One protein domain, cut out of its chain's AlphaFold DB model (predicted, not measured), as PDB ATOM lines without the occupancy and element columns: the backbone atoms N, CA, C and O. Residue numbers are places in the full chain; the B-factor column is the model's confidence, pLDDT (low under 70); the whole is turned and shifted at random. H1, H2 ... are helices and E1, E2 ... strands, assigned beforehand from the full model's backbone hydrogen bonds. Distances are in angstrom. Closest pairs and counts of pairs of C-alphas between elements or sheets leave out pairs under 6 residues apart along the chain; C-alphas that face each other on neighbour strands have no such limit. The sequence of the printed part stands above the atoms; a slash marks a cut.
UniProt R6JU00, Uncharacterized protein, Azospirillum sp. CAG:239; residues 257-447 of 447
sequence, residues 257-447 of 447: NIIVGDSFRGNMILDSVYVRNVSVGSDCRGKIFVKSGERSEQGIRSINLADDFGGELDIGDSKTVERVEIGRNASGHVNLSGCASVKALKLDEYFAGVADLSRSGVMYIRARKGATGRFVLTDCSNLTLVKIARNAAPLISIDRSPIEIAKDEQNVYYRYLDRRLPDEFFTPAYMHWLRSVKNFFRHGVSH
ATOM      1  N   ASN A 257     -23.302 -26.918 -43.100       85.94
ATOM      2  CA  ASN A 257     -23.678 -25.678 -42.433       85.94
ATOM      3  C   ASN A 257     -24.240 -25.959 -41.037       85.94
ATOM      4  O   ASN A 257     -24.841 -27.009 -40.796       85.94
ATOM      5  N   ILE A 258     -24.106 -24.963 -40.166       95.88
ATOM      6  CA  ILE A 258     -24.902 -24.849 -38.943       95.88
ATOM      7  C   ILE A 258     -26.080 -23.932 -39.258       95.88
ATOM      8  O   ILE A 258     -25.880 -22.800 -39.704       95.88
ATOM      9  N   ILE A 259     -27.298 -24.427 -39.045       97.31
ATOM     10  CA  ILE A 259     -28.530 -23.679 -39.295       97.31
ATOM     11  C   ILE A 259     -29.365 -23.674 -38.020       97.31
ATOM     12  O   ILE A 259     -29.761 -24.728 -37.529       97.31
ATOM     13  N   VAL A 260     -29.672 -22.481 -37.524       98.00
ATOM     14  CA  VAL A 260     -30.685 -22.275 -36.487       98.00
ATOM     15  C   VAL A 260     -31.848 -21.519 -37.106       98.00
ATOM     16  O   VAL A 260     -31.637 -20.553 -37.841       98.00
ATOM     17  N   GLY A 261     -33.064 -22.000 -36.855       96.94
ATOM     18  CA  GLY A 261     -34.297 -21.397 -37.336       96.94
ATOM     19  C   GLY A 261     -34.550 -20.004 -36.764       96.94
ATOM     20  O   GLY A 261     -33.694 -19.390 -36.123       96.94
ATOM     21  N   ASP A 262     -35.746 -19.496 -37.037       98.06
ATOM     22  CA  ASP A 262     -36.142 -18.166 -36.589       98.06
ATOM     23  C   ASP A 262     -36.351 -18.151 -35.057       98.06
ATOM     24  O   ASP A 262     -36.444 -19.186 -34.384       98.06
ATOM     25  N   SER A 263     -36.387 -16.956 -34.489       98.06
ATOM     26  CA  SER A 263     -36.615 -16.699 -33.071       98.06
ATOM     27  C   SER A 263     -35.647 -17.409 -32.104       98.06
ATOM     28  O   SER A 263     -36.038 -17.899 -31.041       98.06
ATOM     29  N   PHE A 264     -34.345 -17.395 -32.406       98.50
ATOM     30  CA  PHE A 264     -33.309 -17.798 -31.444       98.50
ATOM     31  C   PHE A 264     -33.219 -16.814 -30.263       98.50
ATOM     32  O   PHE A 264     -33.179 -15.594 -30.453       98.50
ATOM     33  N   ARG A 265     -33.206 -17.333 -29.030       98.19
ATOM     34  CA  ARG A 265     -33.144 -16.573 -27.762       98.19
ATOM     35  C   ARG A 265     -32.056 -17.045 -26.801       98.19
ATOM     36  O   ARG A 265     -31.833 -16.396 -25.786       98.19
ATOM     37  N   GLY A 266     -31.424 -18.178 -27.090       98.00
ATOM     38  CA  GLY A 266     -30.399 -18.765 -26.234       98.00
ATOM     39  C   GLY A 266     -29.013 -18.146 -26.414       98.00
ATOM     40  O   GLY A 266     -28.862 -17.045 -26.947       98.00
ATOM     41  N   ASN A 267     -27.988 -18.893 -26.001       98.62
ATOM     42  CA  ASN A 267     -26.596 -18.561 -26.300       98.62
ATOM     43  C   ASN A 267     -25.975 -19.660 -27.158       98.62
ATOM     44  O   ASN A 267     -26.186 -20.845 -26.907       98.62
ATOM     45  N   MET A 268     -25.193 -19.261 -28.150       98.69
ATOM     46  CA  MET A 268     -24.425 -20.147 -29.008       98.69
ATOM     47  C   MET A 268     -22.948 -19.795 -28.880       98.69
ATOM     48  O   MET A 268     -22.552 -18.672 -29.173       98.69
ATOM     49  N   ILE A 269     -22.139 -20.756 -28.444       98.56
ATOM     50  CA  ILE A 269     -20.684 -20.633 -28.358       98.56
ATOM     51  C   ILE A 269     -20.084 -21.603 -29.368       98.56
ATOM     52  O   ILE A 269     -20.293 -22.813 -29.272       98.56
ATOM     53  N   LEU A 270     -19.361 -21.049 -30.336       97.75
ATOM     54  CA  LEU A 270     -18.649 -21.770 -31.381       97.75
ATOM     55  C   LEU A 270     -17.154 -21.564 -31.158       97.75
ATOM     56  O   LEU A 270     -16.612 -20.527 -31.526       97.75
ATOM     57  N   ASP A 271     -16.497 -22.536 -30.539       96.00
ATOM     58  CA  ASP A 271     -15.062 -22.493 -30.271       96.00
ATOM     59  C   ASP A 271     -14.331 -23.496 -31.163       96.00
ATOM     60  O   ASP A 271     -14.538 -24.704 -31.059       96.00
ATOM     61  N   SER A 272     -13.476 -23.005 -32.059       94.94
ATOM     62  CA  SER A 272     -12.665 -23.868 -32.926       94.94
ATOM     63  C   SER A 272     -13.537 -24.832 -33.747       94.94
ATOM     64  O   SER A 272     -13.302 -26.037 -33.804       94.94
ATOM     65  N   VAL A 273     -14.599 -24.285 -34.350       94.88
ATOM     66  CA  VAL A 273     -15.562 -25.028 -35.173       94.88
ATOM     67  C   VAL A 273     -15.244 -24.845 -36.656       94.88
ATOM     68  O   VAL A 273     -15.221 -23.726 -37.176       94.88
ATOM     69  N   TYR A 274     -15.061 -25.961 -37.354       92.38
ATOM     70  CA  TYR A 274     -14.686 -26.024 -38.762       92.38
ATOM     71  C   TYR A 274     -15.916 -26.267 -39.637       92.38
ATOM     72  O   TYR A 274     -16.198 -27.399 -40.016       92.38
ATOM     73  N   VAL A 275     -16.662 -25.207 -39.954       91.62
ATOM     74  CA  VAL A 275     -17.768 -25.229 -40.933       91.62
ATOM     75  C   VAL A 275     -17.619 -24.085 -41.914       91.62
ATOM     76  O   VAL A 275     -16.991 -23.085 -41.597       91.62
ATOM     77  N   ARG A 276     -18.228 -24.166 -43.099       88.50
ATOM     78  CA  ARG A 276     -18.148 -23.042 -44.046       88.50
ATOM     79  C   ARG A 276     -19.026 -21.868 -43.616       88.50
ATOM     80  O   ARG A 276     -18.561 -20.729 -43.611       88.50
ATOM     81  N   ASN A 277     -20.283 -22.153 -43.271       92.50
ATOM     82  CA  ASN A 277     -21.274 -21.125 -42.970       92.50
ATOM     83  C   ASN A 277     -22.068 -21.445 -41.701       92.50
ATOM     84  O   ASN A 277     -22.482 -22.587 -41.476       92.50
ATOM     85  N   VAL A 278     -22.358 -20.392 -40.943       97.19
ATOM     86  CA  VAL A 278     -23.343 -20.381 -39.860       97.19
ATOM     87  C   VAL A 278     -24.493 -19.478 -40.286       97.19
ATOM     88  O   VAL A 278     -24.276 -18.390 -40.821       97.19
ATOM     89  N   SER A 279     -25.729 -19.935 -40.120       97.94
ATOM     90  CA  SER A 279     -26.917 -19.146 -40.448       97.94
ATOM     91  C   SER A 279     -27.936 -19.211 -39.323       97.94
ATOM     92  O   SER A 279     -28.274 -20.300 -38.860       97.94
ATOM     93  N   VAL A 280     -28.423 -18.046 -38.906       98.31
ATOM     94  CA  VAL A 280     -29.479 -17.912 -37.900       98.31
ATOM     95  C   VAL A 280     -30.653 -17.168 -38.520       98.31
ATOM     96  O   VAL A 280     -30.466 -16.165 -39.214       98.31
ATOM     97  N   GLY A 281     -31.845 -17.715 -38.308       97.75
ATOM     98  CA  GLY A 281     -33.102 -17.200 -38.825       97.75
ATOM     99  C   GLY A 281     -33.507 -15.839 -38.263       97.75
ATOM    100  O   GLY A 281     -32.772 -15.202 -37.503       97.75
ATOM    101  N   SER A 282     -34.681 -15.382 -38.695       98.12
ATOM    102  CA  SER A 282     -35.187 -14.046 -38.391       98.12
ATOM    103  C   SER A 282     -35.521 -13.889 -36.910       98.12
ATOM    104  O   SER A 282     -35.658 -14.874 -36.185       98.12
ATOM    105  N   ASP A 283     -35.659 -12.646 -36.449       98.12
ATOM    106  CA  ASP A 283     -36.047 -12.311 -35.077       98.12
ATOM    107  C   ASP A 283     -35.120 -12.964 -34.032       98.12
ATOM    108  O   ASP A 283     -35.530 -13.405 -32.967       98.12
ATOM    109  N   CYS A 284     -33.821 -13.067 -34.315       98.44
ATOM    110  CA  CYS A 284     -32.848 -13.552 -33.341       98.44
ATOM    111  C   CYS A 284     -32.559 -12.475 -32.279       98.44
ATOM    112  O   CYS A 284     -32.068 -11.393 -32.599       98.44
ATOM    113  N   ARG A 285     -32.801 -12.795 -30.998       98.50
ATOM    114  CA  ARG A 285     -32.429 -11.968 -29.823       98.50
ATOM    115  C   ARG A 285     -31.389 -12.642 -28.920       98.50
ATOM    116  O   ARG A 285     -31.043 -12.099 -27.877       98.50
ATOM    117  N   GLY A 286     -30.942 -13.839 -29.294       98.44
ATOM    118  CA  GLY A 286     -29.915 -14.588 -28.575       98.44
ATOM    119  C   GLY A 286     -28.510 -14.017 -28.764       98.44
ATOM    120  O   GLY A 286     -28.304 -13.024 -29.464       98.44
ATOM    121  N   LYS A 287     -27.535 -14.686 -28.148       98.81
ATOM    122  CA  LYS A 287     -26.115 -14.323 -28.229       98.81
ATOM    123  C   LYS A 287     -25.325 -15.370 -28.997       98.81
ATOM    124  O   LYS A 287     -25.528 -16.565 -28.789       98.81
ATOM    125  N   ILE A 288     -24.419 -14.935 -29.862       98.81
ATOM    126  CA  ILE A 288     -23.593 -15.798 -30.705       98.81
ATOM    127  C   ILE A 288     -22.138 -15.371 -30.528       98.81
ATOM    128  O   ILE A 288     -21.776 -14.257 -30.885       98.81
ATOM    129  N   PHE A 289     -21.314 -16.272 -30.002       98.50
ATOM    130  CA  PHE A 289     -19.889 -16.059 -29.776       98.50
ATOM    131  C   PHE A 289     -19.091 -17.008 -30.657       98.50
ATOM    132  O   PHE A 289     -19.315 -18.222 -30.614       98.50
ATOM    133  N   VAL A 290     -18.150 -16.473 -31.429       97.69
ATOM    134  CA  VAL A 290     -17.272 -17.263 -32.295       97.69
ATOM    135  C   VAL A 290     -15.820 -17.037 -31.913       97.69
ATOM    136  O   VAL A 290     -15.323 -15.915 -31.959       97.69
ATOM    137  N   LYS A 291     -15.136 -18.129 -31.575       94.50
ATOM    138  CA  LYS A 291     -13.735 -18.151 -31.157       94.50
ATOM    139  C   LYS A 291     -12.948 -19.119 -32.021       94.50
ATOM    140  O   LYS A 291     -13.472 -20.127 -32.497       94.50
ATOM    141  N   SER A 292     -11.682 -18.806 -32.259       91.06
ATOM    142  CA  SER A 292     -10.757 -19.688 -32.971       91.06
ATOM    143  C   SER A 292      -9.581 -20.059 -32.077       91.06
ATOM    144  O   SER A 292      -8.951 -19.184 -31.487       91.06
ATOM    145  N   GLY A 293      -9.235 -21.346 -32.041       83.69
ATOM    146  CA  GLY A 293      -8.024 -21.829 -31.389       83.69
ATOM    147  C   GLY A 293      -6.746 -21.280 -32.029       83.69
ATOM    148  O   GLY A 293      -6.740 -20.723 -33.133       83.69
ATOM    149  N   GLU A 294      -5.620 -21.440 -31.334       70.56
ATOM    150  CA  GLU A 294      -4.353 -20.805 -31.712       70.56
ATOM    151  C   GLU A 294      -3.846 -21.184 -33.109       70.56
ATOM    152  O   GLU A 294      -3.301 -20.325 -33.800       70.56
ATOM    153  N   ARG A 295      -4.089 -22.427 -33.542       63.78
ATOM    154  CA  ARG A 295      -3.532 -23.034 -34.766       63.78
ATOM    155  C   ARG A 295      -4.534 -23.165 -35.923       63.78
ATOM    156  O   ARG A 295      -4.324 -23.954 -36.838       63.78
ATOM    157  N   SER A 296      -5.661 -22.458 -35.863       65.06
ATOM    158  CA  SER A 296      -6.792 -22.707 -36.762       65.06
ATOM    159  C   SER A 296      -6.694 -21.921 -38.077       65.06
ATOM    160  O   SER A 296      -7.104 -20.766 -38.136       65.06
ATOM    161  N   GLU A 297      -6.194 -22.544 -39.149       70.25
ATOM    162  CA  GLU A 297      -6.259 -21.983 -40.521       70.25
ATOM    163  C   GLU A 297      -7.602 -22.259 -41.221       70.25
ATOM    164  O   GLU A 297      -7.969 -21.620 -42.212       70.25
ATOM    165  N   GLN A 298      -8.353 -23.224 -40.694       80.00
ATOM    166  CA  GLN A 298      -9.692 -23.597 -41.134       80.00
ATOM    167  C   GLN A 298     -10.709 -23.163 -40.072       80.00
ATOM    168  O   GLN A 298     -10.378 -23.087 -38.891       80.00
ATOM    169  N   GLY A 299     -11.942 -22.859 -40.475       88.06
ATOM    170  CA  GLY A 299     -12.977 -22.378 -39.561       88.06
ATOM    171  C   GLY A 299     -14.172 -21.778 -40.294       88.06
ATOM    172  O   GLY A 299     -14.260 -21.872 -41.523       88.06
ATOM    173  N   ILE A 300     -15.070 -21.156 -39.530       93.00
ATOM    174  CA  ILE A 300     -16.250 -20.439 -40.033       93.00
ATOM    175  C   ILE A 300     -15.810 -19.314 -40.962       93.00
ATOM    176  O   ILE A 300     -15.136 -18.396 -40.520       93.00
ATOM    177  N   ARG A 301     -16.235 -19.351 -42.230       92.44
ATOM    178  CA  ARG A 301     -15.920 -18.301 -43.218       92.44
ATOM    179  C   ARG A 301     -16.999 -17.229 -43.293       92.44
ATOM    180  O   ARG A 301     -16.698 -16.056 -43.502       92.44
ATOM    181  N   SER A 302     -18.260 -17.627 -43.135       95.00
ATOM    182  CA  SER A 302     -19.419 -16.748 -43.297       95.00
ATOM    183  C   SER A 302     -20.429 -16.924 -42.168       95.00
ATOM    184  O   SER A 302     -20.777 -18.045 -41.790       95.00
ATOM    185  N   ILE A 303     -20.940 -15.795 -41.677       98.06
ATOM    186  CA  ILE A 303     -22.067 -15.736 -40.745       98.06
ATOM    187  C   ILE A 303     -23.190 -14.938 -41.398       98.06
ATOM    188  O   ILE A 303     -22.973 -13.813 -41.849       98.06
ATOM    189  N   ASN A 304     -24.385 -15.525 -41.444       98.19
ATOM    190  CA  ASN A 304     -25.588 -14.874 -41.953       98.19
ATOM    191  C   ASN A 304     -26.638 -14.805 -40.841       98.19
ATOM    192  O   ASN A 304     -27.083 -15.839 -40.342       98.19
ATOM    193  N   LEU A 305     -27.042 -13.594 -40.480       98.44
ATOM    194  CA  LEU A 305     -28.142 -13.330 -39.560       98.44
ATOM    195  C   LEU A 305     -29.291 -12.749 -40.378       98.44
ATOM    196  O   LEU A 305     -29.081 -11.795 -41.128       98.44
ATOM    197  N   ALA A 306     -30.473 -13.355 -40.307       98.00
ATOM    198  CA  ALA A 306     -31.615 -12.917 -41.104       98.00
ATOM    199  C   ALA A 306     -32.271 -11.638 -40.533       98.00
ATOM    200  O   ALA A 306     -31.654 -10.891 -39.772       98.00
ATOM    201  N   ASP A 307     -33.492 -11.347 -40.982       98.38
ATOM    202  CA  ASP A 307     -34.207 -10.108 -40.661       98.38
ATOM    203  C   ASP A 307     -34.509  -9.995 -39.154       98.38
ATOM    204  O   ASP A 307     -34.563 -10.991 -38.435       98.38
ATOM    205  N   ASP A 308     -34.696  -8.773 -38.662       98.25
ATOM    206  CA  ASP A 308     -35.065  -8.461 -37.276       98.25
ATOM    207  C   ASP A 308     -34.052  -8.964 -36.225       98.25
ATOM    208  O   ASP A 308     -34.394  -9.200 -35.061       98.25
ATOM    209  N   PHE A 309     -32.776  -9.115 -36.608       98.62
ATOM    210  CA  PHE A 309     -31.704  -9.428 -35.664       98.62
ATOM    211  C   PHE A 309     -31.566  -8.317 -34.614       98.62
ATOM    212  O   PHE A 309     -31.174  -7.189 -34.915       98.62
ATOM    213  N   GLY A 310     -31.846  -8.654 -33.359       98.50
ATOM    214  CA  GLY A 310     -31.729  -7.762 -32.206       98.50
ATOM    215  C   GLY A 310     -30.883  -8.330 -31.074       98.50
ATOM    216  O   GLY A 310     -31.012  -7.868 -29.946       98.50
ATOM    217  N   GLY A 311     -30.110  -9.378 -31.356       98.50
ATOM    218  CA  GLY A 311     -29.247 -10.060 -30.401       98.50
ATOM    219  C   GLY A 311     -27.822  -9.512 -30.387       98.50
ATOM    220  O   GLY A 311     -27.565  -8.371 -30.771       98.50
ATOM    221  N   GLU A 312     -26.894 -10.365 -29.966       98.81
ATOM    222  CA  GLU A 312     -25.462 -10.071 -29.909       98.81
ATOM    223  C   GLU A 312     -24.691 -11.069 -30.776       98.81
ATOM    224  O   GLU A 312     -24.866 -12.280 -30.642       98.81
ATOM    225  N   LEU A 313     -23.849 -10.559 -31.669       98.81
ATOM    226  CA  LEU A 313     -22.842 -11.334 -32.382       98.81
ATOM    227  C   LEU A 313     -21.472 -10.824 -31.954       98.81
ATOM    228  O   LEU A 313     -21.179  -9.648 -32.159       98.81
ATOM    229  N   ASP A 314     -20.636 -11.704 -31.421       98.69
ATOM    230  CA  ASP A 314     -19.240 -11.418 -31.114       98.69
ATOM    231  C   ASP A 314     -18.325 -12.399 -31.848       98.69
ATOM    232  O   ASP A 314     -18.411 -13.620 -31.671       98.69
ATOM    233  N   ILE A 315     -17.459 -11.846 -32.696       97.75
ATOM    234  CA  ILE A 315     -16.422 -12.589 -33.412       97.75
ATOM    235  C   ILE A 315     -15.023 -12.007 -33.184       97.75
ATOM    236  O   ILE A 315     -14.126 -12.285 -33.982       97.75
ATOM    237  N   GLY A 316     -14.817 -11.186 -32.151       94.88
ATOM    238  CA  GLY A 316     -13.535 -10.511 -31.923       94.88
ATOM    239  C   GLY A 316     -12.362 -11.487 -31.785       94.88
ATOM    240  O   GLY A 316     -11.284 -11.255 -32.328       94.88
ATOM    241  N   ASP A 317     -12.627 -12.652 -31.188       92.81
ATOM    242  CA  ASP A 317     -11.674 -13.757 -31.017       92.81
ATOM    243  C   ASP A 317     -11.615 -14.718 -32.231       92.81
ATOM    244  O   ASP A 317     -11.011 -15.795 -32.170       92.81
ATOM    245  N   SER A 318     -12.270 -14.383 -33.348       94.62
ATOM    246  CA  SER A 318     -12.281 -15.214 -34.553       94.62
ATOM    247  C   SER A 318     -11.114 -14.901 -35.486       94.62
ATOM    248  O   SER A 318     -10.842 -13.749 -35.835       94.62
ATOM    249  N   LYS A 319     -10.467 -15.959 -35.982       93.69
ATOM    250  CA  LYS A 319      -9.348 -15.880 -36.937       93.69
ATOM    251  C   LYS A 319      -9.725 -16.269 -38.365       93.69
ATOM    252  O   LYS A 319      -8.870 -16.224 -39.244       93.69
ATOM    253  N   THR A 320     -10.972 -16.671 -38.604       94.06
ATOM    254  CA  THR A 320     -11.378 -17.283 -39.884       94.06
ATOM    255  C   THR A 320     -12.623 -16.675 -40.522       94.06
ATOM    256  O   THR A 320     -12.839 -16.880 -41.717       94.06
ATOM    257  N   VAL A 321     -13.420 -15.906 -39.774       95.81
ATOM    258  CA  VAL A 321     -14.656 -15.305 -40.295       95.81
ATOM    259  C   VAL A 321     -14.308 -14.156 -41.225       95.81
ATOM    260  O   VAL A 321     -13.817 -13.122 -40.798       95.81
ATOM    261  N   GLU A 322     -14.620 -14.315 -42.507       95.44
ATOM    262  CA  GLU A 322     -14.302 -13.345 -43.557       95.44
ATOM    263  C   GLU A 322     -15.493 -12.449 -43.901       95.44
ATOM    264  O   GLU A 322     -15.318 -11.308 -44.341       95.44
ATOM    265  N   ARG A 323     -16.720 -12.954 -43.726       96.44
ATOM    266  CA  ARG A 323     -17.937 -12.260 -44.154       96.44
ATOM    267  C   ARG A 323     -19.052 -12.364 -43.127       96.44
ATOM    268  O   ARG A 323     -19.420 -13.460 -42.709       96.44
ATOM    269  N   VAL A 324     -19.647 -11.218 -42.819       98.25
ATOM    270  CA  VAL A 324     -20.852 -11.117 -41.994       98.25
ATOM    271  C   VAL A 324     -21.951 -10.432 -42.803       98.25
ATOM    272  O   VAL A 324     -21.752  -9.336 -43.332       98.25
ATOM    273  N   GLU A 325     -23.105 -11.086 -42.925       98.19
ATOM    274  CA  GLU A 325     -24.308 -10.516 -43.536       98.19
ATOM    275  C   GLU A 325     -25.437 -10.447 -42.505       98.19
ATOM    276  O   GLU A 325     -25.744 -11.444 -41.853       98.19
ATOM    277  N   ILE A 326     -26.054  -9.272 -42.377       98.12
ATOM    278  CA  ILE A 326     -27.166  -9.000 -41.462       98.12
ATOM    279  C   ILE A 326     -28.384  -8.566 -42.281       98.12
ATOM    280  O   ILE A 326     -28.262  -7.701 -43.155       98.12
ATOM    281  N   GLY A 327     -29.536  -9.175 -42.002       97.38
ATOM    282  CA  GLY A 327     -30.812  -8.908 -42.657       97.38
ATOM    283  C   GLY A 327     -31.420  -7.545 -42.320       97.38
ATOM    284  O   GLY A 327     -30.792  -6.674 -41.714       97.38
ATOM    285  N   ARG A 328     -32.661  -7.357 -42.770       98.06
ATOM    286  CA  ARG A 328     -33.416  -6.104 -42.645       98.06
ATOM    287  C   ARG A 328     -33.811  -5.830 -41.197       98.06
ATOM    288  O   ARG A 328     -33.904  -6.763 -40.407       98.06
ATOM    289  N   ASN A 329     -34.090  -4.568 -40.868       98.12
ATOM    290  CA  ASN A 329     -34.620  -4.133 -39.565       98.12
ATOM    291  C   ASN A 329     -33.781  -4.588 -38.355       98.12
ATOM    292  O   ASN A 329     -34.286  -4.727 -37.241       98.12
ATOM    293  N   ALA A 330     -32.495  -4.863 -38.561       98.19
ATOM    294  CA  ALA A 330     -31.636  -5.327 -37.490       98.19
ATOM    295  C   ALA A 330     -31.262  -4.170 -36.552       98.19
ATOM    296  O   ALA A 330     -30.796  -3.114 -36.986       98.19
ATOM    297  N   SER A 331     -31.433  -4.395 -35.253       98.19
ATOM    298  CA  SER A 331     -31.153  -3.443 -34.173       98.19
ATOM    299  C   SER A 331     -30.137  -3.979 -33.156       98.19
ATOM    300  O   SER A 331     -29.957  -3.383 -32.097       98.19
ATOM    301  N   GLY A 332     -29.536  -5.140 -33.430       97.94
ATOM    302  CA  GLY A 332     -28.628  -5.837 -32.520       97.94
ATOM    303  C   GLY A 332     -27.225  -5.234 -32.431       97.94
ATOM    304  O   GLY A 332     -26.887  -4.255 -33.103       97.94
ATOM    305  N   HIS A 333     -26.396  -5.864 -31.601       98.69
ATOM    306  CA  HIS A 333     -24.986  -5.528 -31.433       98.69
ATOM    307  C   HIS A 333     -24.106  -6.510 -32.206       98.69
ATOM    308  O   HIS A 333     -24.218  -7.726 -32.040       98.69
ATOM    309  N   VAL A 334     -23.219  -5.984 -33.045       98.62
ATOM    310  CA  VAL A 334     -22.294  -6.757 -33.874       98.62
ATOM    311  C   VAL A 334     -20.868  -6.327 -33.533       98.62
ATOM    312  O   VAL A 334     -20.391  -5.294 -34.000       98.62
ATOM    313  N   ASN A 335     -20.195  -7.117 -32.700       98.69
ATOM    314  CA  ASN A 335     -18.800  -6.931 -32.324       98.69
ATOM    315  C   ASN A 335     -17.884  -7.711 -33.278       98.69
ATOM    316  O   ASN A 335     -17.794  -8.938 -33.221       98.69
ATOM    317  N   LEU A 336     -17.201  -6.983 -34.156       98.19
ATOM    318  CA  LEU A 336     -16.154  -7.485 -35.049       98.19
ATOM    319  C   LEU A 336     -14.775  -6.925 -34.652       98.19
ATOM    320  O   LEU A 336     -13.812  -7.063 -35.414       98.19
ATOM    321  N   SER A 337     -14.678  -6.245 -33.505       97.88
ATOM    322  CA  SER A 337     -13.467  -5.538 -33.093       97.88
ATOM    323  C   SER A 337     -12.299  -6.506 -32.883       97.88
ATOM    324  O   SER A 337     -12.464  -7.607 -32.368       97.88
ATOM    325  N   GLY A 338     -11.108  -6.130 -33.351       95.88
ATOM    326  CA  GLY A 338      -9.903  -6.970 -33.303       95.88
ATOM    327  C   GLY A 338      -9.888  -8.170 -34.262       95.88
ATOM    328  O   GLY A 338      -8.842  -8.797 -34.430       95.88
ATOM    329  N   CYS A 339     -10.990  -8.476 -34.956       96.12
ATOM    330  CA  CYS A 339     -11.046  -9.605 -35.882       96.12
ATOM    331  C   CYS A 339     -10.273  -9.292 -37.179       96.12
ATOM    332  O   CYS A 339     -10.795  -8.679 -38.110       96.12
ATOM    333  N   ALA A 340      -9.014  -9.723 -37.282       94.62
ATOM    334  CA  ALA A 340      -8.163  -9.469 -38.458       94.62
ATOM    335  C   ALA A 340      -8.630 -10.189 -39.746       94.62
ATOM    336  O   ALA A 340      -8.261  -9.817 -40.871       94.62
ATOM    337  N   SER A 341      -9.433 -11.243 -39.589       95.25
ATOM    338  CA  SER A 341      -9.896 -12.082 -40.696       95.25
ATOM    339  C   SER A 341     -11.106 -11.508 -41.431       95.25
ATOM    340  O   SER A 341     -11.205 -11.710 -42.642       95.25
ATOM    341  N   VAL A 342     -11.955 -10.719 -40.760       96.81
ATOM    342  CA  VAL A 342     -13.161 -10.161 -41.383       96.81
ATOM    343  C   VAL A 342     -12.792  -9.213 -42.513       96.81
ATOM    344  O   VAL A 342     -11.977  -8.315 -42.338       96.81
ATOM    345  N   LYS A 343     -13.375  -9.418 -43.695       97.06
ATOM    346  CA  LYS A 343     -13.122  -8.608 -44.894       97.06
ATOM    347  C   LYS A 343     -14.343  -7.822 -45.341       97.06
ATOM    348  O   LYS A 343     -14.184  -6.717 -45.858       97.06
ATOM    349  N   ALA A 344     -15.545  -8.359 -45.135       97.62
ATOM    350  CA  ALA A 344     -16.774  -7.722 -45.586       97.62
ATOM    351  C   ALA A 344     -17.897  -7.779 -44.543       97.62
ATOM    352  O   ALA A 344     -18.260  -8.857 -44.069       97.62
ATOM    353  N   LEU A 345     -18.507  -6.620 -44.280       98.12
ATOM    354  CA  LEU A 345     -19.763  -6.489 -43.541       98.12
ATOM    355  C   LEU A 345     -20.861  -5.980 -44.481       98.12
ATOM    356  O   LEU A 345     -20.717  -4.931 -45.113       98.12
ATOM    357  N   LYS A 346     -21.976  -6.708 -44.569       97.62
ATOM    358  CA  LYS A 346     -23.149  -6.298 -45.351       97.62
ATOM    359  C   LYS A 346     -24.370  -6.195 -44.454       97.62
ATOM    360  O   LYS A 346     -24.810  -7.188 -43.891       97.62
ATOM    361  N   LEU A 347     -24.944  -5.005 -44.413       97.38
ATOM    362  CA  LEU A 347     -26.160  -4.685 -43.684       97.38
ATOM    363  C   LEU A 347     -27.278  -4.426 -44.697       97.38
ATOM    364  O   LEU A 347     -27.079  -3.687 -45.675       97.38
ATOM    365  N   ASP A 348     -28.418  -5.083 -44.509       95.81
ATOM    366  CA  ASP A 348     -29.607  -4.843 -45.324       95.81
ATOM    367  C   ASP A 348     -30.383  -3.600 -44.849       95.81
ATOM    368  O   ASP A 348     -29.875  -2.769 -44.092       95.81
ATOM    369  N   GLU A 349     -31.571  -3.398 -45.409       97.12
ATOM    370  CA  GLU A 349     -32.399  -2.211 -45.184       97.12
ATOM    371  C   GLU A 349     -32.720  -1.988 -43.697       97.12
ATOM    372  O   GLU A 349     -32.997  -2.932 -42.962       97.12
ATOM    373  N   TYR A 350     -32.740  -0.723 -43.274       97.56
ATOM    374  CA  TYR A 350     -33.172  -0.304 -41.936       97.56
ATOM    375  C   TYR A 350     -32.333  -0.857 -40.771       97.56
ATOM    376  O   TYR A 350     -32.845  -1.071 -39.675       97.56
ATOM    377  N   PHE A 351     -31.031  -1.070 -40.980       98.00
ATOM    378  CA  PHE A 351     -30.121  -1.357 -39.870       98.00
ATOM    379  C   PHE A 351     -30.043  -0.167 -38.897       98.00
ATOM    380  O   PHE A 351     -29.595   0.920 -39.267       98.00
ATOM    381  N   ALA A 352     -30.418  -0.394 -37.640       98.12
ATOM    382  CA  ALA A 352     -30.434   0.594 -36.559       98.12
ATOM    383  C   ALA A 352     -29.568   0.181 -35.350       98.12
ATOM    384  O   ALA A 352     -29.614   0.820 -34.303       98.12
ATOM    385  N   GLY A 353     -28.801  -0.905 -35.479       98.00
ATOM    386  CA  GLY A 353     -27.962  -1.450 -34.413       98.00
ATOM    387  C   GLY A 353     -26.589  -0.787 -34.282       98.00
ATOM    388  O   GLY A 353     -26.322   0.293 -34.818       98.00
ATOM    389  N   VAL A 354     -25.687  -1.482 -33.590       98.62
ATOM    390  CA  VAL A 354     -24.278  -1.089 -33.444       98.62
ATOM    391  C   VAL A 354     -23.401  -2.119 -34.141       98.62
ATOM    392  O   VAL A 354     -23.538  -3.315 -33.892       98.62
ATOM    393  N   ALA A 355     -22.492  -1.653 -34.992       98.44
ATOM    394  CA  ALA A 355     -21.417  -2.460 -35.546       98.44
ATOM    395  C   ALA A 355     -20.072  -1.864 -35.113       98.44
ATOM    396  O   ALA A 355     -19.710  -0.765 -35.543       98.44
ATOM    397  N   ASP A 356     -19.346  -2.581 -34.257       98.62
ATOM    398  CA  ASP A 356     -17.988  -2.216 -33.858       98.62
ATOM    399  C   ASP A 356     -16.983  -3.024 -34.679       98.62
ATOM    400  O   ASP A 356     -16.953  -4.252 -34.613       98.62
ATOM    401  N   LEU A 357     -16.185  -2.330 -35.484       98.38
ATOM    402  CA  LEU A 357     -15.157  -2.906 -36.345       98.38
ATOM    403  C   LEU A 357     -13.757  -2.439 -35.937       98.38
ATOM    404  O   LEU A 357     -12.813  -2.617 -36.709       98.38
ATOM    405  N   SER A 358     -13.603  -1.843 -34.753       98.19
ATOM    406  CA  SER A 358     -12.344  -1.244 -34.311       98.19
ATOM    407  C   SER A 358     -11.184  -2.236 -34.402       98.19
ATOM    408  O   SER A 358     -11.300  -3.369 -33.935       98.19
ATOM    409  N   ARG A 359     -10.053  -1.831 -34.994       97.31
ATOM    410  CA  ARG A 359      -8.864  -2.684 -35.222       97.31
ATOM    411  C   ARG A 359      -9.135  -3.978 -36.017       97.31
ATOM    412  O   ARG A 359      -8.342  -4.916 -35.953       97.31
ATOM    413  N   SER A 360     -10.254  -4.074 -36.737       97.88
ATOM    414  CA  SER A 360     -10.573  -5.254 -37.551       97.88
ATOM    415  C   SER A 360      -9.863  -5.232 -38.910       97.88
ATOM    416  O   SER A 360      -9.342  -4.214 -39.371       97.88
ATOM    417  N   GLY A 361      -9.876  -6.374 -39.600       96.75
ATOM    418  CA  GLY A 361      -9.333  -6.514 -40.950       96.75
ATOM    419  C   GLY A 361     -10.252  -6.035 -42.076       96.75
ATOM    420  O   GLY A 361      -9.947  -6.325 -43.239       96.75
ATOM    421  N   VAL A 362     -11.370  -5.369 -41.750       97.81
ATOM    422  CA  VAL A 362     -12.447  -5.066 -42.699       97.81
ATOM    423  C   VAL A 362     -11.933  -4.271 -43.898       97.81
ATOM    424  O   VAL A 362     -11.155  -3.335 -43.759       97.81
ATOM    425  N   MET A 363     -12.394  -4.638 -45.093       98.19
ATOM    426  CA  MET A 363     -12.065  -3.961 -46.350       98.19
ATOM    427  C   MET A 363     -13.288  -3.280 -46.960       98.19
ATOM    428  O   MET A 363     -13.168  -2.205 -47.553       98.19
ATOM    429  N   TYR A 364     -14.458  -3.902 -46.822       98.00
ATOM    430  CA  TYR A 364     -15.696  -3.461 -47.443       98.00
ATOM    431  C   TYR A 364     -16.853  -3.441 -46.450       98.00
ATOM    432  O   TYR A 364     -17.143  -4.439 -45.789       98.00
ATOM    433  N   ILE A 365     -17.558  -2.314 -46.398       97.94
ATOM    434  CA  ILE A 365     -18.794  -2.169 -45.633       97.94
ATOM    435  C   ILE A 365     -19.900  -1.734 -46.585       97.94
ATOM    436  O   ILE A 365     -19.726  -0.799 -47.370       97.94
ATOM    437  N   ARG A 366     -21.053  -2.399 -46.507       97.00
ATOM    438  CA  ARG A 366     -22.267  -2.008 -47.227       97.00
ATOM    439  C   ARG A 366     -23.407  -1.767 -46.254       97.00
ATOM    440  O   ARG A 366     -23.782  -2.694 -45.544       97.00
ATOM    441  N   ALA A 367     -24.019  -0.591 -46.328       96.94
ATOM    442  CA  ALA A 367     -25.267  -0.269 -45.649       96.94
ATOM    443  C   ALA A 367     -26.340   0.121 -46.672       96.94
ATOM    444  O   ALA A 367     -26.126   0.994 -47.518       96.94
ATOM    445  N   ARG A 368     -27.486  -0.562 -46.630       95.88
ATOM    446  CA  ARG A 368     -28.622  -0.291 -47.521       95.88
ATOM    447  C   ARG A 368     -29.530   0.807 -46.967       95.88
ATOM    448  O   ARG A 368     -29.232   1.425 -45.946       95.88
ATOM    449  N   LYS A 369     -30.605   1.097 -47.705       95.69
ATOM    450  CA  LYS A 369     -31.512   2.209 -47.420       95.69
ATOM    451  C   LYS A 369     -32.020   2.212 -45.983       95.69
ATOM    452  O   LYS A 369     -32.286   1.155 -45.418       95.69
ATOM    453  N   GLY A 370     -32.179   3.410 -45.425       95.06
ATOM    454  CA  GLY A 370     -32.737   3.602 -44.088       95.06
ATOM    455  C   GLY A 370     -31.841   3.134 -42.943       95.06
ATOM    456  O   GLY A 370     -32.318   3.079 -41.817       95.06
ATOM    457  N   ALA A 371     -30.571   2.788 -43.191       96.38
ATOM    458  CA  ALA A 371     -29.644   2.496 -42.106       96.38
ATOM    459  C   ALA A 371     -29.358   3.772 -41.290       96.38
ATOM    460  O   ALA A 371     -28.923   4.785 -41.840       96.38
ATOM    461  N   THR A 372     -29.606   3.705 -39.986       97.06
ATOM    462  CA  THR A 372     -29.438   4.797 -39.006       97.06
ATOM    463  C   THR A 372     -28.568   4.387 -37.819       97.06
ATOM    464  O   THR A 372     -28.330   5.186 -36.917       97.06
ATOM    465  N   GLY A 373     -28.094   3.137 -37.811       96.31
ATOM    466  CA  GLY A 373     -27.247   2.593 -36.757       96.31
ATOM    467  C   GLY A 373     -25.870   3.254 -36.659       96.31
ATOM    468  O   GLY A 373     -25.515   4.159 -37.419       96.31
ATOM    469  N   ARG A 374     -25.068   2.765 -35.712       98.25
ATOM    470  CA  ARG A 374     -23.720   3.277 -35.437       98.25
ATOM    471  C   ARG A 374     -22.649   2.329 -35.958       98.25
ATOM    472  O   ARG A 374     -22.672   1.145 -35.629       98.25
ATOM    473  N   PHE A 375     -21.679   2.864 -36.697       98.00
ATOM    474  CA  PHE A 375     -20.475   2.155 -37.134       98.00
ATOM    475  C   PHE A 375     -19.252   2.739 -36.426       98.00
ATOM    476  O   PHE A 375     -18.992   3.938 -36.530       98.00
ATOM    477  N   VAL A 376     -18.501   1.901 -35.714       98.31
ATOM    478  CA  VAL A 376     -17.235   2.286 -35.072       98.31
ATOM    479  C   VAL A 376     -16.085   1.695 -35.882       98.31
ATOM    480  O   VAL A 376     -15.982   0.479 -36.009       98.31
ATOM    481  N   LEU A 377     -15.267   2.562 -36.478       97.69
ATOM    482  CA  LEU A 377     -14.251   2.234 -37.484       97.69
ATOM    483  C   LEU A 377     -12.848   2.720 -37.077       97.69
ATOM    484  O   LEU A 377     -12.056   3.108 -37.933       97.69
ATOM    485  N   THR A 378     -12.538   2.728 -35.782       96.69
ATOM    486  CA  THR A 378     -11.232   3.167 -35.263       96.69
ATOM    487  C   THR A 378     -10.128   2.178 -35.649       96.69
ATOM    488  O   THR A 378     -10.340   0.964 -35.585       96.69
ATOM    489  N   ASP A 379      -8.951   2.662 -36.053       96.00
ATOM    490  CA  ASP A 379      -7.775   1.851 -36.400       96.00
ATOM    491  C   ASP A 379      -8.030   0.781 -37.487       96.00
ATOM    492  O   ASP A 379      -7.403  -0.282 -37.523       96.00
ATOM    493  N   CYS A 380      -8.970   1.030 -38.405       96.25
ATOM    494  CA  CYS A 380      -9.307   0.106 -39.493       96.25
ATOM    495  C   CYS A 380      -8.366   0.284 -40.695       96.25
ATOM    496  O   CYS A 380      -8.764   0.781 -41.752       96.25
ATOM    497  N   SER A 381      -7.105  -0.130 -40.555       94.56
ATOM    498  CA  SER A 381      -6.052   0.118 -41.555       94.56
ATOM    499  C   SER A 381      -6.374  -0.424 -42.955       94.56
ATOM    500  O   SER A 381      -6.062   0.239 -43.943       94.56
ATOM    501  N   ASN A 382      -7.064  -1.567 -43.045       96.50
ATOM    502  CA  ASN A 382      -7.430  -2.236 -44.302       96.50
ATOM    503  C   ASN A 382      -8.722  -1.718 -44.961       96.50
ATOM    504  O   ASN A 382      -9.040  -2.135 -46.084       96.50
ATOM    505  N   LEU A 383      -9.466  -0.821 -44.299       97.69
ATOM    506  CA  LEU A 383     -10.748  -0.340 -44.812       97.69
ATOM    507  C   LEU A 383     -10.533   0.357 -46.155       97.69
ATOM    508  O   LEU A 383      -9.800   1.336 -46.238       97.69
ATOM    509  N   THR A 384     -11.172  -0.156 -47.204       97.69
ATOM    510  CA  THR A 384     -11.010   0.331 -48.578       97.69
ATOM    511  C   THR A 384     -12.238   1.113 -49.030       97.69
ATOM    512  O   THR A 384     -12.093   2.206 -49.574       97.69
ATOM    513  N   LEU A 385     -13.443   0.588 -48.779       97.62
ATOM    514  CA  LEU A 385     -14.690   1.192 -49.249       97.62
ATOM    515  C   LEU A 385     -15.831   1.021 -48.248       97.62
ATOM    516  O   LEU A 385     -16.155  -0.098 -47.841       97.62
ATOM    517  N   VAL A 386     -16.519   2.123 -47.963       97.62
ATOM    518  CA  VAL A 386     -17.837   2.125 -47.322       97.62
ATOM    519  C   VAL A 386     -18.871   2.574 -48.354       97.62
ATOM    520  O   VAL A 386     -18.828   3.702 -48.843       97.62
ATOM    521  N   LYS A 387     -19.795   1.678 -48.712       96.94
ATOM    522  CA  LYS A 387     -20.917   1.939 -49.623       96.94
ATOM    523  C   LYS A 387     -22.199   2.128 -48.816       96.94
ATOM    524  O   LYS A 387     -22.645   1.191 -48.153       96.94
ATOM    525  N   ILE A 388     -22.816   3.299 -48.925       96.75
ATOM    526  CA  ILE A 388     -24.006   3.677 -48.152       96.75
ATOM    527  C   ILE A 388     -25.102   4.133 -49.109       96.75
ATOM    528  O   ILE A 388     -24.839   4.928 -50.005       96.75
ATOM    529  N   ALA A 389     -26.331   3.652 -48.943       95.88
ATOM    530  CA  ALA A 389     -27.465   4.169 -49.710       95.88
ATOM    531  C   ALA A 389     -27.716   5.660 -49.398       95.88
ATOM    532  O   ALA A 389     -27.581   6.083 -48.255       95.88
ATOM    533  N   ARG A 390     -28.127   6.474 -50.380       92.00
ATOM    534  CA  ARG A 390     -28.301   7.936 -50.198       92.00
ATOM    535  C   ARG A 390     -29.324   8.337 -49.132       92.00
ATOM    536  O   ARG A 390     -29.243   9.439 -48.608       92.00
ATOM    537  N   ASN A 391     -30.284   7.469 -48.837       90.88
ATOM    538  CA  ASN A 391     -31.300   7.660 -47.800       90.88
ATOM    539  C   ASN A 391     -30.956   6.952 -46.479       90.88
ATOM    540  O   ASN A 391     -31.830   6.766 -45.635       90.88
ATOM    541  N   ALA A 392     -29.717   6.499 -46.316       91.62
ATOM    542  CA  ALA A 392     -29.184   6.062 -45.038       91.62
ATOM    543  C   ALA A 392     -28.369   7.199 -44.409       91.62
ATOM    544  O   ALA A 392     -27.701   7.963 -45.103       91.62
ATOM    545  N   ALA A 393     -28.429   7.288 -43.087       92.56
ATOM    546  CA  ALA A 393     -27.715   8.274 -42.287       92.56
ATOM    547  C   ALA A 393     -27.093   7.597 -41.052       92.56
ATOM    548  O   ALA A 393     -27.476   7.910 -39.925       92.56
ATOM    549  N   PRO A 394     -26.183   6.619 -41.235       93.50
ATOM    550  CA  PRO A 394     -25.533   5.971 -40.107       93.50
ATOM    551  C   PRO A 394     -24.579   6.940 -39.404       93.50
ATOM    552  O   PRO A 394     -23.906   7.752 -40.045       93.50
ATOM    553  N   LEU A 395     -24.469   6.808 -38.086       95.94
ATOM    554  CA  LEU A 395     -23.443   7.501 -37.314       95.94
ATOM    555  C   LEU A 395     -22.111   6.768 -37.487       95.94
ATOM    556  O   LEU A 395     -21.943   5.663 -36.972       95.94
ATOM    557  N   ILE A 396     -21.156   7.379 -38.186       96.06
ATOM    558  CA  ILE A 396     -19.836   6.786 -38.432       96.06
ATOM    559  C   ILE A 396     -18.798   7.464 -37.542       96.06
ATOM    560  O   ILE A 396     -18.496   8.642 -37.710       96.06
ATOM    561  N   SER A 397     -18.239   6.703 -36.604       96.25
ATOM    562  CA  SER A 397     -17.074   7.100 -35.814       96.25
ATOM    563  C   SER A 397     -15.822   6.540 -36.484       96.25
ATOM    564  O   SER A 397     -15.596   5.335 -36.433       96.25
ATOM    565  N   ILE A 398     -15.031   7.393 -37.132       96.06
ATOM    566  CA  ILE A 398     -13.788   7.017 -37.815       96.06
ATOM    567  C   ILE A 398     -12.703   8.061 -37.539       96.06
ATOM    568  O   ILE A 398     -12.996   9.246 -37.404       96.06
ATOM    569  N   ASP A 399     -11.462   7.607 -37.438       93.44
ATOM    570  CA  ASP A 399     -10.260   8.381 -37.096       93.44
ATOM    571  C   ASP A 399      -9.574   9.040 -38.305       93.44
ATOM    572  O   ASP A 399      -8.626   9.809 -38.145       93.44
ATOM    573  N   ARG A 400     -10.052   8.765 -39.522       93.88
ATOM    574  CA  ARG A 400      -9.502   9.299 -40.773       93.88
ATOM    575  C   ARG A 400     -10.579   9.706 -41.771       93.88
ATOM    576  O   ARG A 400     -11.662   9.119 -41.827       93.88
ATOM    577  N   SER A 401     -10.238  10.668 -42.619       94.12
ATOM    578  CA  SER A 401     -11.080  11.109 -43.733       94.12
ATOM    579  C   SER A 401     -10.951  10.180 -44.950       94.12
ATOM    580  O   SER A 401      -9.890   9.588 -45.160       94.12
ATOM    581  N   PRO A 402     -12.010  10.040 -45.768       96.38
ATOM    582  CA  PRO A 402     -11.921   9.348 -47.050       96.38
ATOM    583  C   PRO A 402     -11.008  10.109 -48.023       96.38
ATOM    584  O   PRO A 402     -10.964  11.338 -48.009       96.38
ATOM    585  N   ILE A 403     -10.322   9.372 -48.900       97.25
ATOM    586  CA  ILE A 403      -9.515   9.935 -49.995       97.25
ATOM    587  C   ILE A 403     -10.382  10.376 -51.178       97.25
ATOM    588  O   ILE A 403     -10.009  11.268 -51.930       97.25
ATOM    589  N   GLU A 404     -11.547   9.749 -51.343       96.88
ATOM    590  CA  GLU A 404     -12.492  10.044 -52.414       96.88
ATOM    591  C   GLU A 404     -13.917   9.809 -51.907       96.88
ATOM    592  O   GLU A 404     -14.202   8.815 -51.226       96.88
ATOM    593  N   ILE A 405     -14.822  10.723 -52.261       96.69
ATOM    594  CA  ILE A 405     -16.259  10.565 -52.054       96.69
ATOM    595  C   ILE A 405     -16.943  10.629 -53.417       96.69
ATOM    596  O   ILE A 405     -17.081  11.705 -53.995       96.69
ATOM    597  N   ALA A 406     -17.410   9.481 -53.901       95.31
ATOM    598  CA  ALA A 406     -18.196   9.388 -55.127       95.31
ATOM    599  C   ALA A 406     -19.684   9.200 -54.801       95.31
ATOM    600  O   ALA A 406     -20.053   8.684 -53.741       95.31
ATOM    601  N   LYS A 407     -20.560   9.624 -55.711       94.50
ATOM    602  CA  LYS A 407     -22.015   9.493 -55.570       94.50
ATOM    603  C   LYS A 407     -22.606   9.017 -56.889       94.50
ATOM    604  O   LYS A 407     -22.245   9.542 -57.936       94.50
ATOM    605  N   ASP A 408     -23.520   8.058 -56.817       92.81
ATOM    606  CA  ASP A 408     -24.422   7.722 -57.921       92.81
ATOM    607  C   ASP A 408     -25.873   8.066 -57.533       92.81
ATOM    608  O   ASP A 408     -26.125   8.701 -56.502       92.81
ATOM    609  N   GLU A 409     -26.848   7.687 -58.357       89.38
ATOM    610  CA  GLU A 409     -28.264   7.960 -58.080       89.38
ATOM    611  C   GLU A 409     -28.751   7.351 -56.757       89.38
ATOM    612  O   GLU A 409     -29.627   7.916 -56.106       89.38
ATOM    613  N   GLN A 410     -28.164   6.234 -56.324       92.25
ATOM    614  CA  GLN A 410     -28.660   5.408 -55.225       92.25
ATOM    615  C   GLN A 410     -27.728   5.375 -54.006       92.25
ATOM    616  O   GLN A 410     -28.188   5.098 -52.897       92.25
ATOM    617  N   ASN A 411     -26.433   5.642 -54.171       96.00
ATOM    618  CA  ASN A 411     -25.400   5.379 -53.177       96.00
ATOM    619  C   ASN A 411     -24.359   6.500 -53.087       96.00
ATOM    620  O   ASN A 411     -24.060   7.204 -54.049       96.00
ATOM    621  N   VAL A 412     -23.757   6.594 -51.907       96.38
ATOM    622  CA  VAL A 412     -22.537   7.334 -51.608       96.38
ATOM    623  C   VAL A 412     -21.429   6.322 -51.326       96.38
ATOM    624  O   VAL A 412     -21.637   5.324 -50.627       96.38
ATOM    625  N   TYR A 413     -20.254   6.577 -51.882       96.81
ATOM    626  CA  TYR A 413     -19.078   5.726 -51.798       96.81
ATOM    627  C   TYR A 413     -17.967   6.504 -51.104       96.81
ATOM    628  O   TYR A 413     -17.455   7.468 -51.663       96.81
ATOM    629  N   TYR A 414     -17.595   6.079 -49.900       97.06
ATOM    630  CA  TYR A 414     -16.469   6.635 -49.154       97.06
ATOM    631  C   TYR A 414     -15.270   5.710 -49.339       97.06
ATOM    632  O   TYR A 414     -15.238   4.605 -48.782       97.06
ATOM    633  N   ARG A 415     -14.307   6.129 -50.161       97.38
ATOM    634  CA  ARG A 415     -13.075   5.379 -50.410       97.38
ATOM    635  C   ARG A 415     -11.994   5.841 -49.442       97.38
ATOM    636  O   ARG A 415     -11.804   7.038 -49.259       97.38
ATOM    637  N   TYR A 416     -11.265   4.897 -48.861       97.06
ATOM    638  CA  TYR A 416     -10.186   5.166 -47.900       97.06
ATOM    639  C   TYR A 416      -8.820   4.662 -48.365       97.06
ATOM    640  O   TYR A 416      -7.800   5.146 -47.888       97.06
ATOM    641  N   LEU A 417      -8.797   3.710 -49.301       95.94
ATOM    642  CA  LEU A 417      -7.583   3.201 -49.928       95.94
ATOM    643  C   LEU A 417      -7.804   3.068 -51.430       95.94
ATOM    644  O   LEU A 417      -8.884   2.662 -51.868       95.94
ATOM    645  N   ASP A 418      -6.763   3.339 -52.210       91.94
ATOM    646  CA  ASP A 418      -6.763   3.047 -53.638       91.94
ATOM    647  C   ASP A 418      -6.344   1.592 -53.881       91.94
ATOM    648  O   ASP A 418      -5.202   1.264 -54.198       91.94
ATOM    649  N   ARG A 419      -7.279   0.681 -53.604       91.88
ATOM    650  CA  ARG A 419      -7.087  -0.763 -53.741       91.88
ATOM    651  C   ARG A 419      -8.310  -1.386 -54.398       91.88
ATOM    652  O   ARG A 419      -9.444  -1.119 -54.002       91.88
ATOM    653  N   ARG A 420      -8.095  -2.281 -55.367       90.31
ATOM    654  CA  ARG A 420      -9.184  -3.077 -55.951       90.31
ATOM    655  C   ARG A 420      -9.731  -4.062 -54.914       90.31
ATOM    656  O   ARG A 420      -8.979  -4.840 -54.325       90.31
ATOM    657  N   LEU A 421     -11.047  -4.032 -54.712       92.06
ATOM    658  CA  LEU A 421     -11.751  -4.996 -53.871       92.06
ATOM    659  C   LEU A 421     -12.008  -6.310 -54.629       92.06
ATOM    660  O   LEU A 421     -12.272  -6.259 -55.829       92.06
ATOM    661  N   PRO A 422     -11.982  -7.467 -53.944       90.00
ATOM    662  CA  PRO A 422     -12.424  -8.740 -54.504       90.00
ATOM    663  C   PRO A 422     -13.851  -8.673 -55.058       90.00
ATOM    664  O   PRO A 422     -14.765  -8.185 -54.387       90.00
ATOM    665  N   ASP A 423     -14.056  -9.228 -56.253       84.75
ATOM    666  CA  ASP A 423     -15.354  -9.193 -56.941       84.75
ATOM    667  C   ASP A 423     -16.458  -9.901 -56.119       84.75
ATOM    668  O   ASP A 423     -17.618  -9.494 -56.122       84.75
ATOM    669  N   GLU A 424     -16.087 -10.901 -55.314       81.88
ATOM    670  CA  GLU A 424     -16.984 -11.640 -54.412       81.88
ATOM    671  C   GLU A 424     -17.609 -10.797 -53.281       81.88
ATOM    672  O   GLU A 424     -18.592 -11.209 -52.649       81.88
ATOM    673  N   PHE A 425     -17.074  -9.604 -53.005       83.69
ATOM    674  CA  PHE A 425     -17.684  -8.689 -52.039       83.69
ATOM    675  C   PHE A 425     -18.964  -8.070 -52.592       83.69
ATOM    676  O   PHE A 425     -19.872  -7.737 -51.825       83.69
ATOM    677  N   PHE A 426     -19.095  -7.986 -53.910       80.62
ATOM    678  CA  PHE A 426     -20.261  -7.426 -54.565       80.62
ATOM    679  C   PHE A 426     -21.264  -8.545 -54.832       80.62
ATOM    680  O   PHE A 426     -21.003  -9.498 -55.555       80.62
ATOM    681  N   THR A 427     -22.432  -8.465 -54.189       65.44
ATOM    682  CA  THR A 427     -23.498  -9.444 -54.415       65.44
ATOM    683  C   THR A 427     -23.990  -9.317 -55.864       65.44
ATOM    684  O   THR A 427     -24.445  -8.230 -56.228       65.44
ATOM    685  N   PRO A 428     -23.955 -10.385 -56.683       54.88
ATOM    686  CA  PRO A 428     -24.504 -10.341 -58.034       54.88
ATOM    687  C   PRO A 428     -26.003 -10.022 -58.016       54.88
ATOM    688  O   PRO A 428     -26.736 -10.520 -57.155       54.88
ATOM    689  N   ALA A 429     -26.481  -9.229 -58.977       43.84
ATOM    690  CA  ALA A 429     -27.870  -8.757 -59.022       43.84
ATOM    691  C   ALA A 429     -28.914  -9.899 -58.969       43.84
ATOM    692  O   ALA A 429     -29.943  -9.765 -58.307       43.84
ATOM    693  N   TYR A 430     -28.624 -11.063 -59.565       46.41
ATOM    694  CA  TYR A 430     -29.532 -12.219 -59.579       46.41
ATOM    695  C   TYR A 430     -29.730 -12.878 -58.200       46.41
ATOM    696  O   TYR A 430     -30.783 -13.460 -57.933       46.41
ATOM    697  N   MET A 431     -28.756 -12.775 -57.284       49.34
ATOM    698  CA  MET A 431     -28.912 -13.313 -55.926       49.34
ATOM    699  C   MET A 431     -29.912 -12.504 -55.097       49.34
ATOM    700  O   MET A 431     -30.564 -13.064 -54.214       49.34
ATOM    701  N   HIS A 432     -30.061 -11.207 -55.384       48.31
ATOM    702  CA  HIS A 432     -31.084 -10.381 -54.748       48.31
ATOM    703  C   HIS A 432     -32.492 -10.830 -55.150       48.31
ATOM    704  O   HIS A 432     -33.338 -10.992 -54.274       48.31
ATOM    705  N   TRP A 433     -32.708 -11.151 -56.428       41.47
ATOM    706  CA  TRP A 433     -33.973 -11.714 -56.911       41.47
ATOM    707  C   TRP A 433     -34.303 -13.059 -56.240       41.47
ATOM    708  O   TRP A 433     -35.390 -13.223 -55.692       41.47
ATOM    709  N   LEU A 434     -33.342 -13.988 -56.160       43.31
ATOM    710  CA  LEU A 434     -33.544 -15.292 -55.506       43.31
ATOM    711  C   LEU A 434     -33.874 -15.185 -54.006       43.31
ATOM    712  O   LEU A 434     -34.687 -15.963 -53.505       43.31
ATOM    713  N   ARG A 435     -33.258 -14.242 -53.277       54.88
ATOM    714  CA  ARG A 435     -33.582 -13.995 -51.859       54.88
ATOM    715  C   ARG A 435     -34.983 -13.402 -51.698       54.88
ATOM    716  O   ARG A 435     -35.727 -13.872 -50.842       54.88
ATOM    717  N   SER A 436     -35.369 -12.447 -52.544       45.25
ATOM    718  CA  SER A 436     -36.726 -11.882 -52.554       45.25
ATOM    719  C   SER A 436     -37.791 -12.943 -52.844       45.25
ATOM    720  O   SER A 436     -38.792 -13.008 -52.135       45.25
ATOM    721  N   VAL A 437     -37.544 -13.831 -53.810       48.41
ATOM    722  CA  VAL A 437     -38.439 -14.951 -54.140       48.41
ATOM    723  C   VAL A 437     -38.544 -15.941 -52.970       48.41
ATOM    724  O   VAL A 437     -39.646 -16.307 -52.570       48.41
ATOM    725  N   LYS A 438     -37.423 -16.337 -52.350       50.91
ATOM    726  CA  LYS A 438     -37.446 -17.222 -51.168       50.91
ATOM    727  C   LYS A 438     -38.194 -16.618 -49.980       50.91
ATOM    728  O   LYS A 438     -38.922 -17.341 -49.304       50.91
ATOM    729  N   ASN A 439     -38.025 -15.323 -49.721       47.03
ATOM    730  CA  ASN A 439     -38.714 -14.644 -48.626       47.03
ATOM    731  C   ASN A 439     -40.224 -14.542 -48.882       47.03
ATOM    732  O   ASN A 439     -40.997 -14.759 -47.951       47.03
ATOM    733  N   PHE A 440     -40.635 -14.308 -50.135       41.34
ATOM    734  CA  PHE A 440     -42.040 -14.334 -50.554       41.34
ATOM    735  C   PHE A 440     -42.686 -15.702 -50.286       41.34
ATOM    736  O   PHE A 440     -43.737 -15.779 -49.657       41.34
ATOM    737  N   PHE A 441     -42.013 -16.797 -50.651       43.28
ATOM    738  CA  PHE A 441     -42.519 -18.148 -50.376       43.28
ATOM    739  C   PHE A 441     -42.477 -18.540 -48.891       43.28
ATOM    740  O   PHE A 441     -43.322 -19.307 -48.451       43.28
ATOM    741  N   ARG A 442     -41.544 -18.004 -48.092       44.56
ATOM    742  CA  ARG A 442     -41.519 -18.228 -46.634       44.56
ATOM    743  C   ARG A 442     -42.682 -17.555 -45.895       44.56
ATOM    744  O   ARG A 442     -43.137 -18.105 -44.903       44.56
ATOM    745  N   HIS A 443     -43.158 -16.406 -46.378       40.94
ATOM    746  CA  HIS A 443     -44.276 -15.663 -45.772       40.94
ATOM    747  C   HIS A 443     -45.641 -16.012 -46.394       40.94
ATOM    748  O   HIS A 443     -46.670 -15.692 -45.817       40.94
ATOM    749  N   GLY A 444     -45.671 -16.675 -47.557       33.03
ATOM    750  CA  GLY A 444     -46.905 -17.077 -48.243       33.03
ATOM    751  C   GLY A 444     -47.489 -18.435 -47.830       33.03
ATOM    752  O   GLY A 444     -48.515 -18.823 -48.374       33.03
ATOM    753  N   VAL A 445     -46.849 -19.173 -46.912       32.22
ATOM    754  CA  VAL A 445     -47.291 -20.522 -46.474       32.22
ATOM    755  C   VAL A 445     -47.865 -20.513 -45.046       32.22
ATOM    756  O   VAL A 445     -48.233 -21.552 -44.510       32.22
ATOM    757  N   SER A 446     -48.013 -19.341 -44.424       32.97
ATOM    758  CA  SER A 446     -48.799 -19.180 -43.196       32.97
ATOM    759  C   SER A 446     -50.229 -18.738 -43.532       32.97
ATOM    760  O   SER A 446     -50.570 -17.569 -43.352       32.97
ATOM    761  N   HIS A 447     -51.039 -19.666 -44.040       32.12
ATOM    762  CA  HIS A 447     -52.501 -19.578 -44.023       32.12
ATOM    763  C   HIS A 447     -53.103 -20.912 -43.602       32.12
ATOM    764  O   HIS A 447     -52.658 -21.948 -44.147       32.12
TER     765      HIS A 447
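AT A GLANCE: This is residues 257 to 447 of the 447 residues of an uncharacterized protein of Azospirillum sp. CAG:239 (UniProt R6JU00). The chain is wound in stacked turns as a solenoid, from the turn with E1 and E2 to the turn with E13 and E14; each turn gives one strand to each of two sheets that lie face to face. The hairpin of E15 and E16 extends the first sheet at one end of the stack; from there residues 416 to 428 fold back outside that sheet, and residues 428 to 447, of which 429 to 443 belong to H1, stick out. The printed part has 191 residues with sixteen named strands, E1 to E16, followed by one named helix, H1; under half of the residues are in named elements, and the class is mostly strand. One sheet is mixed, in the order E1 E3 E5 E7 E9 E11 E13 E16 E15, and the other is parallel, in the order E2 E4 E6 E8 E10 E12 E14. The whole is compact, with a radius of gyration of the C-alphas of 16.2 A and spans of 48 by 45 by 27 A.

IN THESE COORDINATES: E1, residues 257 to 260, begins with C-alpha 257 at (-23.678, -25.678, -42.433). E2, residues 267 to 271, is 12.8 A from first to last C-alpha. E3 is residues 277 to 280, and E4, residues 287 to 291, is 13.3 A long. E5 is residues 302 to 305, E6 residues 312 to 314, E7 residues 323 to 326, E8 residues 333 to 335, E9 residues 344 to 347 and E10 residues 354 to 356. E11 is residues 364 to 367, E12 residues 374 to 376, and E13, residues 385 to 389, is 13.1 A long. E14, residues 395 to 397, begins with C-alpha 395 at (-23.443, 7.501, -37.314). E15 is residues 404 to 407, and E16, residues 411 to 415, is 12.6 A long. H1, residues 429 to 443, is 22.2 A long and ends with C-alpha 443 at (-44.276, -15.663, -45.772).

HOW THE PARTS SIT: In the larger sheet, E1 is an edge strand and is parallel to E3 at 8 degrees; N 260 and O 279 are 2.9 A apart, within hydrogen-bond range. E7 and E9 are parallel at 5 degrees, with the facing C-alphas 325 and 346 4.7 A apart and N 346 within hydrogen-bond range of O 324, at 2.9 A. E13 and E16 are antiparallel at 163 degrees, with N 386 and O 414 2.9 A apart. E15, the other edge strand, forms a hairpin with E16, antiparallel at 170 degrees, with N 413 and O 406 2.8 A apart. This sheet is twisted, its C-alphas lying up to 4.3 A off the best plane. In the other sheet, the edge strand E2 is parallel to E4 at 6 degrees, with N 270 and O 289 2.8 A apart. At its other edge E14 is parallel to E12 at 11 degrees, with N 375 and O 395 2.8 A apart. Strands that follow each other from E1 to E15 are apart, for instance E1 and E2. H1 is on neither sheet. In its backbone, 10 of 11 O i to N i+4 pairs are within hydrogen-bond range.

THE WHOLE: The C-alphas farthest apart are those of Ile 403 and His 447, 52.5 A. Without residues 428 to 447, which stand free, the body spans 40 by 34 by 26 A. The printed part has no cut and ends at the chain's last residue, 447. The link from E16 to H1, 13 residues, is long; the links E2 to E3, E13 to E14 and E15 to E16 are tight, and the others are short. The mean pLDDT of the printed part is 89.6; residues 295 to 296 and 427 to 447 are under 70, and H1 has a mean of 46.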